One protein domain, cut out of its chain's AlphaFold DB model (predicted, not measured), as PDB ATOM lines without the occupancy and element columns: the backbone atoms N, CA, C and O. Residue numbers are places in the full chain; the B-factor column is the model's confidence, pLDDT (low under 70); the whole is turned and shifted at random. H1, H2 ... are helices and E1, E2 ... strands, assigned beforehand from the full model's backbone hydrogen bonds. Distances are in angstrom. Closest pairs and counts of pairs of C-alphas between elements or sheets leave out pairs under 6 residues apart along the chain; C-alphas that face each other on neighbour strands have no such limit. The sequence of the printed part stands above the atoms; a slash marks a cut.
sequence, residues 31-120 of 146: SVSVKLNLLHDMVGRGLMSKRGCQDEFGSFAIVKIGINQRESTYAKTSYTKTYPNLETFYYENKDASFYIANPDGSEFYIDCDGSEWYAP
ATOM      1  N   SER A  31     -18.242 -57.030  38.772       50.53
ATOM      2  CA  SER A  31     -19.533 -56.375  38.624       50.53
ATOM      3  C   SER A  31     -19.409 -54.965  38.063       50.53
ATOM      4  O   SER A  31     -20.413 -54.409  37.625       50.53
ATOM      5  N   VAL A  32     -18.210 -54.371  38.030       52.81
ATOM      6  CA  VAL A  32     -18.009 -53.023  37.481       52.81
ATOM      7  C   VAL A  32     -18.305 -53.015  35.991       52.81
ATOM      8  O   VAL A  32     -19.077 -52.169  35.557       52.81
ATOM      9  N   SER A  33     -17.821 -54.001  35.231       52.91
ATOM     10  CA  SER A  33     -18.126 -54.154  33.800       52.91
ATOM     11  C   SER A  33     -19.626 -54.382  33.548       52.91
ATOM     12  O   SER A  33     -20.191 -53.872  32.582       52.91
ATOM     13  N   VAL A  34     -20.309 -55.108  34.442       57.00
ATOM     14  CA  VAL A  34     -21.764 -55.338  34.366       57.00
ATOM     15  C   VAL A  34     -22.547 -54.061  34.690       57.00
ATOM     16  O   VAL A  34     -23.485 -53.722  33.968       57.00
ATOM     17  N   LYS A  35     -22.143 -53.316  35.727       61.41
ATOM     18  CA  LYS A  35     -22.706 -52.001  36.085       61.41
ATOM     19  C   LYS A  35     -22.494 -50.982  34.977       61.41
ATOM     20  O   LYS A  35     -23.401 -50.216  34.681       61.41
ATOM     21  N   LEU A  36     -21.318 -51.003  34.361       61.25
ATOM     22  CA  LEU A  36     -20.942 -50.202  33.207       61.25
ATOM     23  C   LEU A  36     -21.850 -50.467  32.022       61.25
ATOM     24  O   LEU A  36     -22.435 -49.531  31.499       61.25
ATOM     25  N   ASN A  37     -22.023 -51.733  31.650       61.91
ATOM     26  CA  ASN A  37     -22.920 -52.108  30.563       61.91
ATOM     27  C   ASN A  37     -24.366 -51.711  30.873       61.91
ATOM     28  O   ASN A  37     -25.053 -51.191  30.001       61.91
ATOM     29  N   LEU A  38     -24.816 -51.897  32.118       63.28
ATOM     30  CA  LEU A  38     -26.149 -51.484  32.553       63.28
ATOM     31  C   LEU A  38     -26.324 -49.961  32.475       63.28
ATOM     32  O   LEU A  38     -27.325 -49.488  31.950       63.28
ATOM     33  N   LEU A  39     -25.357 -49.187  32.967       65.06
ATOM     34  CA  LEU A  39     -25.403 -47.726  32.952       65.06
ATOM     35  C   LEU A  39     -25.256 -47.165  31.542       65.06
ATOM     36  O   LEU A  39     -26.021 -46.280  31.187       65.06
ATOM     37  N   HIS A  40     -24.347 -47.698  30.731       63.25
ATOM     38  CA  HIS A  40     -24.177 -47.328  29.328       63.25
ATOM     39  C   HIS A  40     -25.451 -47.628  28.528       63.25
ATOM     40  O   HIS A  40     -25.925 -46.780  27.775       63.25
ATOM     41  N   ASP A  41     -26.084 -48.787  28.739       64.94
ATOM     42  CA  ASP A  41     -27.358 -49.116  28.088       64.94
ATOM     43  C   ASP A  41     -28.499 -48.206  28.583       64.94
ATOM     44  O   ASP A  41     -29.315 -47.738  27.790       64.94
ATOM     45  N   MET A  42     -28.538 -47.871  29.876       62.50
ATOM     46  CA  MET A  42     -29.546 -46.964  30.441       62.50
ATOM     47  C   MET A  42     -29.378 -45.508  29.987       62.50
ATOM     48  O   MET A  42     -30.364 -44.848  29.650       62.50
ATOM     49  N   VAL A  43     -28.143 -45.007  29.975       62.94
ATOM     50  CA  VAL A  43     -27.780 -43.648  29.564       62.94
ATOM     51  C   VAL A  43     -27.941 -43.500  28.052       62.94
ATOM     52  O   VAL A  43     -28.639 -42.588  27.606       62.94
ATOM     53  N   GLY A  44     -27.394 -44.434  27.270       60.12
ATOM     54  CA  GLY A  44     -27.470 -44.436  25.808       60.12
ATOM     55  C   GLY A  44     -28.892 -44.591  25.267       60.12
ATOM     56  O   GLY A  44     -29.218 -44.034  24.220       60.12
ATOM     57  N   ARG A  45     -29.783 -45.280  25.994       59.44
ATOM     58  CA  ARG A  45     -31.205 -45.401  25.619       59.44
ATOM     59  C   ARG A  45     -32.104 -44.310  26.202       59.44
ATOM     60  O   ARG A  45     -33.314 -44.360  25.985       59.44
ATOM     61  N   GLY A  46     -31.560 -43.354  26.962       53.91
ATOM     62  CA  GLY A  46     -32.362 -42.328  27.639       53.91
ATOM     63  C   GLY A  46     -33.390 -42.915  28.614       53.91
ATOM     64  O   GLY A  46     -34.419 -42.293  28.896       53.91
ATOM     65  N   LEU A  47     -33.141 -44.127  29.120       55.06
ATOM     66  CA  LEU A  47     -34.017 -44.816  30.055       55.06
ATOM     67  C   LEU A  47     -33.846 -44.185  31.437       55.06
ATOM     68  O   LEU A  47     -33.116 -44.676  32.297       55.06
ATOM     69  N   MET A  48     -34.580 -43.095  31.674       53.56
ATOM     70  CA  MET A  48     -34.880 -42.616  33.021       53.56
ATOM     71  C   MET A  48     -35.786 -43.639  33.704       53.56
ATOM     72  O   MET A  48     -37.010 -43.493  33.735       53.56
ATOM     73  N   SER A  49     -35.205 -44.737  34.190       49.12
ATOM     74  CA  SER A  49     -35.989 -45.753  34.877       49.12
ATOM     75  C   SER A  49     -36.555 -45.155  36.163       49.12
ATOM     76  O   SER A  49     -35.862 -44.980  37.159       49.12
ATOM     77  N   LYS A  50     -37.866 -44.893  36.144       53.44
ATOM     78  CA  LYS A  50     -38.704 -44.620  37.322       53.44
ATOM     79  C   LYS A  50     -38.808 -45.828  38.272       53.44
ATOM     80  O   LYS A  50     -39.512 -45.749  39.274       53.44
ATOM     81  N   ARG A  51     -38.176 -46.963  37.947       55.34
ATOM     82  CA  ARG A  51     -38.157 -48.181  38.767       55.34
ATOM     83  C   ARG A  51     -36.731 -48.448  39.224       55.34
ATOM     84  O   ARG A  51     -35.822 -48.422  38.397       55.34
ATOM     85  N   GLY A  52     -36.575 -48.681  40.527       62.38
ATOM     86  CA  GLY A  52     -35.286 -48.936  41.162       62.38
ATOM     87  C   GLY A  52     -34.494 -49.990  40.398       62.38
ATOM     88  O   GLY A  52     -34.978 -51.097  40.168       62.38
ATOM     89  N   CYS A  53     -33.298 -49.607  39.978       67.69
ATOM     90  CA  CYS A  53     -32.284 -50.528  39.503       67.69
ATOM     91  C   CYS A  53     -31.780 -51.327  40.701       67.69
ATOM     92  O   CYS A  53     -31.868 -50.864  41.838       67.69
ATOM     93  N   GLN A  54     -31.277 -52.532  40.473       69.75
ATOM     94  CA  GLN A  54     -30.745 -53.361  41.543       69.75
ATOM     95  C   GLN A  54     -29.422 -53.962  41.095       69.75
ATOM     96  O   GLN A  54     -29.324 -54.479  39.984       69.75
ATOM     97  N   ASP A  55     -28.422 -53.873  41.958       65.94
ATOM     98  CA  ASP A  55     -27.144 -54.553  41.812       65.94
ATOM     99  C   ASP A  55     -26.839 -55.384  43.071       65.94
ATOM    100  O   ASP A  55     -27.694 -55.575  43.943       65.94
ATOM    101  N   GLU A  56     -25.616 -55.903  43.155       61.03
ATOM    102  CA  GLU A  56     -25.127 -56.680  44.300       61.03
ATOM    103  C   GLU A  56     -25.077 -55.879  45.620       61.03
ATOM    104  O   GLU A  56     -25.122 -56.473  46.696       61.03
ATOM    105  N   PHE A  57     -25.027 -54.543  45.555       62.91
ATOM    106  CA  PHE A  57     -25.008 -53.644  46.715       62.91
ATOM    107  C   PHE A  57     -26.412 -53.181  47.116       62.91
ATOM    108  O   PHE A  57     -26.634 -52.697  48.228       62.91
ATOM    109  N   GLY A  58     -27.390 -53.381  46.236       69.25
ATOM    110  CA  GLY A  58     -28.802 -53.221  46.524       69.25
ATOM    111  C   GLY A  58     -29.516 -52.389  45.476       69.25
ATOM    112  O   GLY A  58     -29.115 -52.292  44.321       69.25
ATOM    113  N   SER A  59     -30.646 -51.822  45.881       76.75
ATOM    114  CA  SER A  59     -31.434 -50.989  44.987       76.75
ATOM    115  C   SER A  59     -30.825 -49.594  44.877       76.75
ATOM    116  O   SER A  59     -30.522 -48.960  45.889       76.75
ATOM    117  N   PHE A  60     -30.698 -49.103  43.649       76.38
ATOM    118  CA  PHE A  60     -30.303 -47.737  43.344       76.38
ATOM    119  C   PHE A  60     -31.267 -47.093  42.352       76.38
ATOM    120  O   PHE A  60     -31.957 -47.757  41.579       76.38
ATOM    121  N   ALA A  61     -31.326 -45.771  42.371       78.75
ATOM    122  CA  ALA A  61     -32.064 -44.973  41.408       78.75
ATOM    123  C   ALA A  61     -31.101 -44.041  40.686       78.75
ATOM    124  O   ALA A  61     -30.207 -43.468  41.306       78.75
ATOM    125  N   ILE A  62     -31.296 -43.844  39.383       77.12
ATOM    126  CA  ILE A  62     -30.620 -42.754  38.682       77.12
ATOM    127  C   ILE A  62     -31.350 -41.462  39.043       77.12
ATOM    128  O   ILE A  62     -32.495 -41.255  38.648       77.12
ATOM    129  N   VAL A  63     -30.693 -40.605  39.820       81.31
ATOM    130  CA  VAL A  63     -31.276 -39.345  40.303       81.31
ATOM    131  C   VAL A  63     -31.033 -38.192  39.339       81.31
ATOM    132  O   VAL A  63     -31.796 -37.228  39.320       81.31
ATOM    133  N   LYS A  64     -29.973 -38.271  38.528       80.69
ATOM    134  CA  LYS A  64     -29.639 -37.230  37.555       80.69
ATOM    135  C   LYS A  64     -28.902 -37.822  36.368       80.69
ATOM    136  O   LYS A  64     -28.004 -38.633  36.555       80.69
ATOM    137  N   ILE A  65     -29.242 -37.360  35.174       81.00
ATOM    138  CA  ILE A  65     -28.472 -37.592  33.951       81.00
ATOM    139  C   ILE A  65     -28.243 -36.229  33.310       81.00
ATOM    140  O   ILE A  65     -29.116 -35.358  33.369       81.00
ATOM    141  N   GLY A  66     -27.078 -36.025  32.717       78.12
ATOM    142  CA  GLY A  66     -26.829 -34.830  31.935       78.12
ATOM    143  C   GLY A  66     -25.585 -34.947  31.084       78.12
ATOM    144  O   GLY A  66     -24.881 -35.949  31.095       78.12
ATOM    145  N   ILE A  67     -25.317 -33.872  30.362       78.44
ATOM    146  CA  ILE A  67     -24.122 -33.708  29.548       78.44
ATOM    147  C   ILE A  67     -23.346 -32.536  30.147       78.44
ATOM    148  O   ILE A  67     -23.934 -31.514  30.512       78.44
ATOM    149  N   ASN A  68     -22.040 -32.703  30.345       75.44
ATOM    150  CA  ASN A  68     -21.186 -31.641  30.873       75.44
ATOM    151  C   ASN A  68     -20.685 -30.713  29.744       75.44
ATOM    152  O   ASN A  68     -20.922 -30.948  28.565       75.44
ATOM    153  N   GLN A  69     -19.949 -29.653  30.093       71.06
ATOM    154  CA  GLN A  69     -19.418 -28.685  29.114       71.06
ATOM    155  C   GLN A  69     -18.402 -29.273  28.118       71.06
ATOM    156  O   GLN A  69     -18.077 -28.627  27.128       71.06
ATOM    157  N   ARG A  70     -17.872 -30.473  28.381       74.12
ATOM    158  CA  ARG A  70     -16.972 -31.211  27.478       74.12
ATOM    159  C   ARG A  70     -17.734 -32.216  26.610       74.12
ATOM    160  O   ARG A  70     -17.118 -33.015  25.915       74.12
ATOM    161  N   GLU A  71     -19.062 -32.164  26.678       75.12
ATOM    162  CA  GLU A  71     -19.995 -33.091  26.054       75.12
ATOM    163  C   GLU A  71     -19.793 -34.555  26.490       75.12
ATOM    164  O   GLU A  71     -20.170 -35.472  25.767       75.12
ATOM    165  N   SER A  72     -19.216 -34.783  27.679       75.44
ATOM    166  CA  SER A  72     -19.257 -36.098  28.326       75.44
ATOM    167  C   SER A  72     -20.611 -36.276  28.999       75.44
ATOM    168  O   SER A  72     -21.115 -35.352  29.659       75.44
ATOM    169  N   THR A  73     -21.169 -37.474  28.894       78.06
ATOM    170  CA  THR A  73     -22.401 -37.828  29.591       78.06
ATOM    171  C   THR A  73     -22.078 -38.184  31.035       78.06
ATOM    172  O   THR A  73     -21.044 -38.778  31.328       78.06
ATOM    173  N   TYR A  74     -22.940 -37.797  31.969       81.12
ATOM    174  CA  TYR A  74     -22.818 -38.206  33.360       81.12
ATOM    175  C   TYR A  74     -24.152 -38.688  33.912       81.12
ATOM    176  O   TYR A  74     -25.214 -38.162  33.568       81.12
ATOM    177  N   ALA A  75     -24.079 -39.656  34.817       79.69
ATOM    178  CA  ALA A  75     -25.197 -40.153  35.594       79.69
ATOM    179  C   ALA A  75     -24.845 -40.106  37.082       79.69
ATOM    180  O   ALA A  75     -23.762 -40.508  37.495       79.69
ATOM    181  N   LYS A  76     -25.769 -39.610  37.900       82.12
ATOM    182  CA  LYS A  76     -25.697 -39.693  39.358       82.12
ATOM    183  C   LYS A  76     -26.681 -40.756  39.813       82.12
ATOM    184  O   LYS A  76     -27.862 -40.681  39.455       82.12
ATOM    185  N   THR A  77     -26.222 -41.705  40.617       79.19
ATOM    186  CA  THR A  77     -27.085 -42.703  41.251       79.19
ATOM    187  C   THR A  77     -27.231 -42.428  42.734       79.19
ATOM    188  O   THR A  77     -26.326 -41.879  43.355       79.19
ATOM    189  N   SER A  78     -28.356 -42.852  43.301       79.31
ATOM    190  CA  SER A  78     -28.562 -42.894  44.740       79.31
ATOM    191  C   SER A  78     -28.996 -44.283  45.184       79.31
ATOM    192  O   SER A  78     -29.967 -44.820  44.648       79.31
ATOM    193  N   TYR A  79     -28.267 -44.870  46.131       76.25
ATOM    194  CA  TYR A  79     -28.615 -46.159  46.728       76.25
ATOM    195  C   TYR A  79     -29.641 -45.955  47.850       76.25
ATOM    196  O   TYR A  79     -29.494 -45.062  48.679       76.25
ATOM    197  N   THR A  80     -30.693 -46.777  47.884       69.00
ATOM    198  CA  THR A  80     -31.781 -46.651  48.876       69.00
ATOM    199  C   THR A  80     -31.535 -47.432  50.168       69.00
ATOM    200  O   THR A  80     -32.314 -47.312  51.113       69.00
ATOM    201  N   LYS A  81     -30.471 -48.239  50.234       63.53
ATOM    202  CA  LYS A  81     -30.061 -48.987  51.434       63.53
ATOM    203  C   LYS A  81     -28.869 -48.326  52.129       63.53
ATOM    204  O   LYS A  81     -28.243 -47.438  51.565       63.53
ATOM    205  N   THR A  82     -28.565 -48.807  53.338       56.06
ATOM    206  CA  THR A  82     -27.467 -48.438  54.257       56.06
ATOM    207  C   THR A  82     -26.062 -48.688  53.681       56.06
ATOM    208  O   THR A  82     -25.209 -49.286  54.330       56.06
ATOM    209  N   TYR A  83     -25.826 -48.305  52.430       57.41
ATOM    210  CA  TYR A  83     -24.526 -48.391  51.791       57.41
ATOM    211  C   TYR A  83     -23.803 -47.051  51.982       57.41
ATOM    212  O   TYR A  83     -24.424 -46.011  51.759       57.41
ATOM    213  N   PRO A  84     -22.522 -47.037  52.394       56.66
ATOM    214  CA  PRO A  84     -21.813 -45.799  52.735       56.66
ATOM    215  C   PRO A  84     -21.648 -44.854  51.532       56.66
ATOM    216  O   PRO A  84     -21.573 -43.641  51.702       56.66
ATOM    217  N   ASN A  85     -21.704 -45.388  50.308       56.81
ATOM    218  CA  ASN A  85     -21.634 -44.618  49.069       56.81
ATOM    219  C   ASN A  85     -23.035 -44.328  48.516       56.81
ATOM    220  O   ASN A  85     -23.431 -44.816  47.460       56.81
ATOM    221  N   LEU A  86     -23.796 -43.527  49.268       65.38
ATOM    222  CA  LEU A  86     -25.181 -43.169  48.939       65.38
ATOM    223  C   LEU A  86     -25.320 -42.433  47.603       65.38
ATOM    224  O   LEU A  86     -26.409 -42.454  47.037       65.38
ATOM    225  N   GLU A  87     -24.258 -41.791  47.106       73.75
ATOM    226  CA  GLU A  87     -24.283 -40.995  45.879       73.75
ATOM    227  C   GLU A  87     -23.048 -41.230  44.996       73.75
ATOM    228  O   GLU A  87     -22.023 -40.578  45.156       73.75
ATOM    229  N   THR A  88     -23.149 -42.124  44.016       74.94
ATOM    230  CA  THR A  88     -22.061 -42.374  43.058       74.94
ATOM    231  C   THR A  88     -22.273 -41.569  41.780       74.94
ATOM    232  O   THR A  88     -23.394 -41.460  41.267       74.94
ATOM    233  N   PHE A  89     -21.190 -41.010  41.248       79.81
ATOM    234  CA  PHE A  89     -21.175 -40.343  39.953       79.81
ATOM    235  C   PHE A  89     -20.476 -41.214  38.920       79.81
ATOM    236  O   PHE A  89     -19.368 -41.691  39.141       79.81
ATOM    237  N   TYR A  90     -21.114 -41.349  37.770       78.69
ATOM    238  CA  TYR A  90     -20.613 -42.051  36.604       78.69
ATOM    239  C   TYR A  90     -20.448 -41.052  35.474       78.69
ATOM    240  O   TYR A  90     -21.329 -40.220  35.248       78.69
ATOM    241  N   TYR A  91     -19.333 -41.136  34.768       77.56
ATOM    242  CA  TYR A  91     -19.008 -40.279  33.643       77.56
ATOM    243  C   TYR A  91     -18.568 -41.148  32.478       77.56
ATOM    244  O   TYR A  91     -17.655 -41.955  32.604       77.56
ATOM    245  N   GLU A  92     -19.205 -40.932  31.342       77.56
ATOM    246  CA  GLU A  92     -18.852 -41.527  30.067       77.56
ATOM    247  C   GLU A  92     -18.317 -40.413  29.171       77.56
ATOM    248  O   GLU A  92     -19.019 -39.452  28.835       77.56
ATOM    249  N   ASN A  93     -17.034 -40.498  28.843       76.94
ATOM    250  CA  ASN A  93     -16.367 -39.534  27.987       76.94
ATOM    251  C   ASN A  93     -16.550 -39.904  26.512       76.94
ATOM    252  O   ASN A  93     -16.796 -41.050  26.152       76.94
ATOM    253  N   LYS A  94     -16.381 -38.914  25.633       73.88
ATOM    254  CA  LYS A  94     -16.500 -39.098  24.179       73.88
ATOM    255  C   LYS A  94     -15.537 -40.112  23.575       73.88
ATOM    256  O   LYS A  94     -15.811 -40.651  22.512       73.88
ATOM    257  N   ASP A  95     -14.382 -40.283  24.200       77.06
ATOM    258  CA  ASP A  95     -13.373 -41.256  23.796       77.06
ATOM    259  C   ASP A  95     -13.746 -42.682  24.227       77.06
ATOM    260  O   ASP A  95     -12.937 -43.582  24.067       77.06
ATOM    261  N   ALA A  96     -14.964 -42.892  24.745       73.88
ATOM    262  CA  ALA A  96     -15.439 -44.127  25.360       73.88
ATOM    263  C   ALA A  96     -14.696 -44.509  26.651       73.88
ATOM    264  O   ALA A  96     -14.925 -45.595  27.184       73.88
ATOM    265  N   SER A  97     -13.856 -43.620  27.198       78.31
ATOM    266  CA  SER A  97     -13.337 -43.810  28.548       78.31
ATOM    267  C   SER A  97     -14.423 -43.549  29.587       78.31
ATOM    268  O   SER A  97     -15.313 -42.707  29.413       78.31
ATOM    269  N   PHE A  98     -14.341 -44.261  30.701       77.19
ATOM    270  CA  PHE A  98     -15.339 -44.245  31.752       77.19
ATOM    271  C   PHE A  98     -14.727 -43.938  33.104       77.19
ATOM    272  O   PHE A  98     -13.622 -44.368  33.411       77.19
ATOM    273  N   TYR A  99     -15.468 -43.223  33.937       79.69
ATOM    274  CA  TYR A  99     -15.010 -42.800  35.247       79.69
ATOM    275  C   TYR A  99     -16.126 -42.901  36.290       79.69
ATOM    276  O   TYR A  99     -17.243 -42.435  36.068       79.69
ATOM    277  N   ILE A 100     -15.804 -43.476  37.445       80.69
ATOM    278  CA  ILE A 100     -16.650 -43.563  38.632       80.69
ATOM    279  C   ILE A 100     -16.002 -42.733  39.736       80.69
ATOM    280  O   ILE A 100     -14.823 -42.915  40.034       80.69
ATOM    281  N   ALA A 101     -16.783 -41.871  40.377       79.62
ATOM    282  CA  ALA A 101     -16.391 -41.181  41.599       79.62
ATOM    283  C   ALA A 101     -17.392 -41.466  42.717       79.62
ATOM    284  O   ALA A 101     -18.601 -41.268  42.547       79.62
ATOM    285  N   ASN A 102     -16.869 -41.892  43.862       77.94
ATOM    286  CA  ASN A 102     -17.654 -42.193  45.052       77.94
ATOM    287  C   ASN A 102     -17.518 -41.095  46.121       77.94
ATOM    288  O   ASN A 102     -16.535 -40.349  46.117       77.94
ATOM    289  N   PRO A 103     -18.483 -40.998  47.055       71.81
ATOM    290  CA  PRO A 103     -18.442 -40.041  48.163       71.81
ATOM    291  C   PRO A 103     -17.243 -40.209  49.096       71.81
ATOM    292  O   PRO A 103     -16.708 -39.211  49.568       71.81
ATOM    293  N   ASP A 104     -16.802 -41.448  49.325       68.94
ATOM    294  CA  ASP A 104     -15.596 -41.777  50.102       68.94
ATOM    295  C   ASP A 104     -14.286 -41.300  49.432       68.94
ATOM    296  O   ASP A 104     -13.189 -41.480  49.958       68.94
ATOM    297  N   GLY A 105     -14.381 -40.679  48.253       72.50
ATOM    298  CA  GLY A 105     -13.246 -40.179  47.493       72.50
ATOM    299  C   GLY A 105     -12.487 -41.264  46.738       72.50
ATOM    300  O   GLY A 105     -11.459 -40.938  46.145       72.50
ATOM    301  N   SER A 106     -12.967 -42.514  46.746       73.31
ATOM    302  CA  SER A 106     -12.459 -43.547  45.848       73.31
ATOM    303  C   SER A 106     -12.913 -43.275  44.417       73.31
ATOM    304  O   SER A 106     -14.041 -42.834  44.157       73.31
ATOM    305  N   GLU A 107     -12.013 -43.534  43.477       79.62
ATOM    306  CA  GLU A 107     -12.203 -43.233  42.063       79.62
ATOM    307  C   GLU A 107     -11.829 -44.474  41.244       79.62
ATOM    308  O   GLU A 107     -10.878 -45.190  41.562       79.62
ATOM    309  N   PHE A 108     -12.575 -44.744  40.179       78.12
ATOM    310  CA  PHE A 108     -12.291 -45.840  39.257       78.12
ATOM    311  C   PHE A 108     -12.376 -45.332  37.822       78.12
ATOM    312  O   PHE A 108     -13.265 -44.551  37.494       78.12
ATOM    313  N   TYR A 109     -11.457 -45.757  36.965       79.69
ATOM    314  CA  TYR A 109     -11.368 -45.305  35.584       79.69
ATOM    315  C   TYR A 109     -11.082 -46.476  34.653       79.69
ATOM    316  O   TYR A 109     -10.214 -47.294  34.945       79.69
ATOM    317  N   ILE A 110     -11.782 -46.519  33.523       77.25
ATOM    318  CA  ILE A 110     -11.491 -47.418  32.408       77.25
ATOM    319  C   ILE A 110     -11.177 -46.563  31.191       77.25
ATOM    320  O   ILE A 110     -11.968 -45.698  30.818       77.25
ATOM    321  N   ASP A 111     -10.030 -46.803  30.580       76.12
ATOM    322  CA  ASP A 111      -9.644 -46.183  29.322       76.12
ATOM    323  C   ASP A 111     -10.235 -46.960  28.129       76.12
ATOM    324  O   ASP A 111     -10.637 -48.119  28.233       76.12
ATOM    325  N   CYS A 112     -10.292 -46.318  26.970       76.44
ATOM    326  CA  CYS A 112     -10.852 -46.868  25.738       76.44
ATOM    327  C   CYS A 112     -10.133 -48.127  25.220       76.44
ATOM    328  O   CYS A 112     -10.718 -48.916  24.477       76.44
ATOM    329  N   ASP A 113      -8.876 -48.329  25.619       76.00
ATOM    330  CA  ASP A 113      -8.078 -49.516  25.305       76.00
ATOM    331  C   ASP A 113      -8.345 -50.701  26.258       76.00
ATOM    332  O   ASP A 113      -7.771 -51.778  26.085       76.00
ATOM    333  N   GLY A 114      -9.237 -50.513  27.239       69.88
ATOM    334  CA  GLY A 114      -9.566 -51.488  28.276       69.88
ATOM    335  C   GLY A 114      -8.651 -51.430  29.500       69.88
ATOM    336  O   GLY A 114      -8.780 -52.278  30.382       69.88
ATOM    337  N   SER A 115      -7.731 -50.465  29.583       73.88
ATOM    338  CA  SER A 115      -6.890 -50.264  30.765       73.88
ATOM    339  C   SER A 115      -7.715 -49.750  31.940       73.88
ATOM    340  O   SER A 115      -8.439 -48.764  31.821       73.88
ATOM    341  N   GLU A 116      -7.550 -50.367  33.105       76.81
ATOM    342  CA  GLU A 116      -8.304 -50.027  34.312       76.81
ATOM    343  C   GLU A 116      -7.398 -49.410  35.383       76.81
ATOM    344  O   GLU A 116      -6.253 -49.827  35.578       76.81
ATOM    345  N   TRP A 117      -7.928 -48.422  36.100       74.94
ATOM    346  CA  TRP A 117      -7.231 -47.688  37.152       74.94
ATOM    347  C   TRP A 117      -8.147 -47.510  38.356       74.94
ATOM    348  O   TRP A 117      -9.326 -47.182  38.215       74.94
ATOM    349  N   TYR A 118      -7.588 -47.683  39.549       75.31
ATOM    350  CA  TYR A 118      -8.302 -47.490  40.803       75.31
ATOM    351  C   TYR A 118      -7.498 -46.580  41.725       75.31
ATOM    352  O   TYR A 118      -6.312 -46.815  41.959       75.31
ATOM    353  N   ALA A 119      -8.162 -45.562  42.265       74.31
ATOM    354  CA  ALA A 119      -7.643 -44.758  43.354       74.31
ATOM    355  C   ALA A 119      -8.436 -45.092  44.631       74.31
ATOM    356  O   ALA A 119      -9.666 -44.962  44.632       74.31
ATOM    357  N   PRO A 120      -7.762 -45.520  45.716       71.56
ATOM    358  CA  PRO A 120      -8.430 -45.789  46.984       71.56
ATOM    359  C   PRO A 120      -9.049 -44.511  47.576       71.56
ATOM    360  O   PRO A 120      -8.677 -43.406  47.160       71.56
TER     361      PRO A 120
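AT A GLANCE: This is residues 31 to 120 of the 146 residues of an uncharacterized protein of Schizopora paradoxa (UniProt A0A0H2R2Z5). One antiparallel sheet of seven strands is curled like part of a barrel, and the single helix H1 packs over its hollow face. The opposite face is bare, and the edge strand E7 reaches beyond the helix. The printed part has 90 residues, with one named helix followed by seven named strands, E1 to E7. The sheet's order is that of the chain, E1 E2 E3 E4 E5 E6 E7, a meander, each strand the antiparallel neighbour of the one before; the class is mixed, helices and strands, in two layers, the helix on one face of the sheet. The whole is compact, with a radius of gyration of the C-alphas of 12.5 A, and rounded, spanning 33 by 30 by 23 A.

HOW THE PARTS SIT: H1, residues 31 to 44, is on the twisted sheet, with 40 pairs of C-alphas within 10 A, and each of its O i to N i+4 pairs is within hydrogen-bond range. E1, residues 53 to 55, and E2, residues 58 to 67, form a hairpin, with N 53 and O 60 2.8 A apart. The closest C-alphas of H1 and E1 are those of Lys 35 and Asp 55, 7.7 A apart. The pairing of E2 is staggered: residues 58 to 60 pair with E1, and residues 60 to 67 pair with E3, residues 73 to 79. In the hairpin of E2 and E3, N 61 and O 78 are 2.8 A apart. The closest C-alphas of H1 and E3 are those of Val 43 and Ala 75, 7.4 A apart. E3 and E4, residues 87 to 92, form a hairpin at 158 degrees between directions, with N 75 and O 90 2.8 A apart. E4 and E5, residues 98 to 101, form the next, with N 91 and O 99 2.8 A apart; H1 and E5 are near each other, with 5 pairs within 10 A. E5 and E6, residues 107 to 110, follow at 173 degrees, with N 100 and O 108 2.8 A apart. E6 and E7, residues 116 to 119, form the last hairpin, with N 109 and O 117 2.9 A apart. The edge strands E1 and E7 are apart.

IN THESE COORDINATES: H1 begins at C-alpha 31, (-19.533, -56.375, 38.624), and covers 19.2 A to C-alpha 44. E1, residues 53 to 55, measures 6.9 A. E2, the longest strand, runs 26.3 A from C-alpha 58, (-28.802, -53.221, 46.524), to C-alpha 67. E3 covers 20.0 A and E4 16.7 A. E5 measures 10.4 A, and E6 and E7 10.5 A each; E7 ends at C-alpha 119, (-7.643, -44.758, 43.354).

THE WHOLE: The two C-alphas farthest apart, those of Thr 82 and Asp 113, are 34.9 A apart. The printed part has no cut and no long link. Mean pLDDT of the printed part is 70.3; residues 31 to 58, 80 to 86, 104 and 114 are under 70.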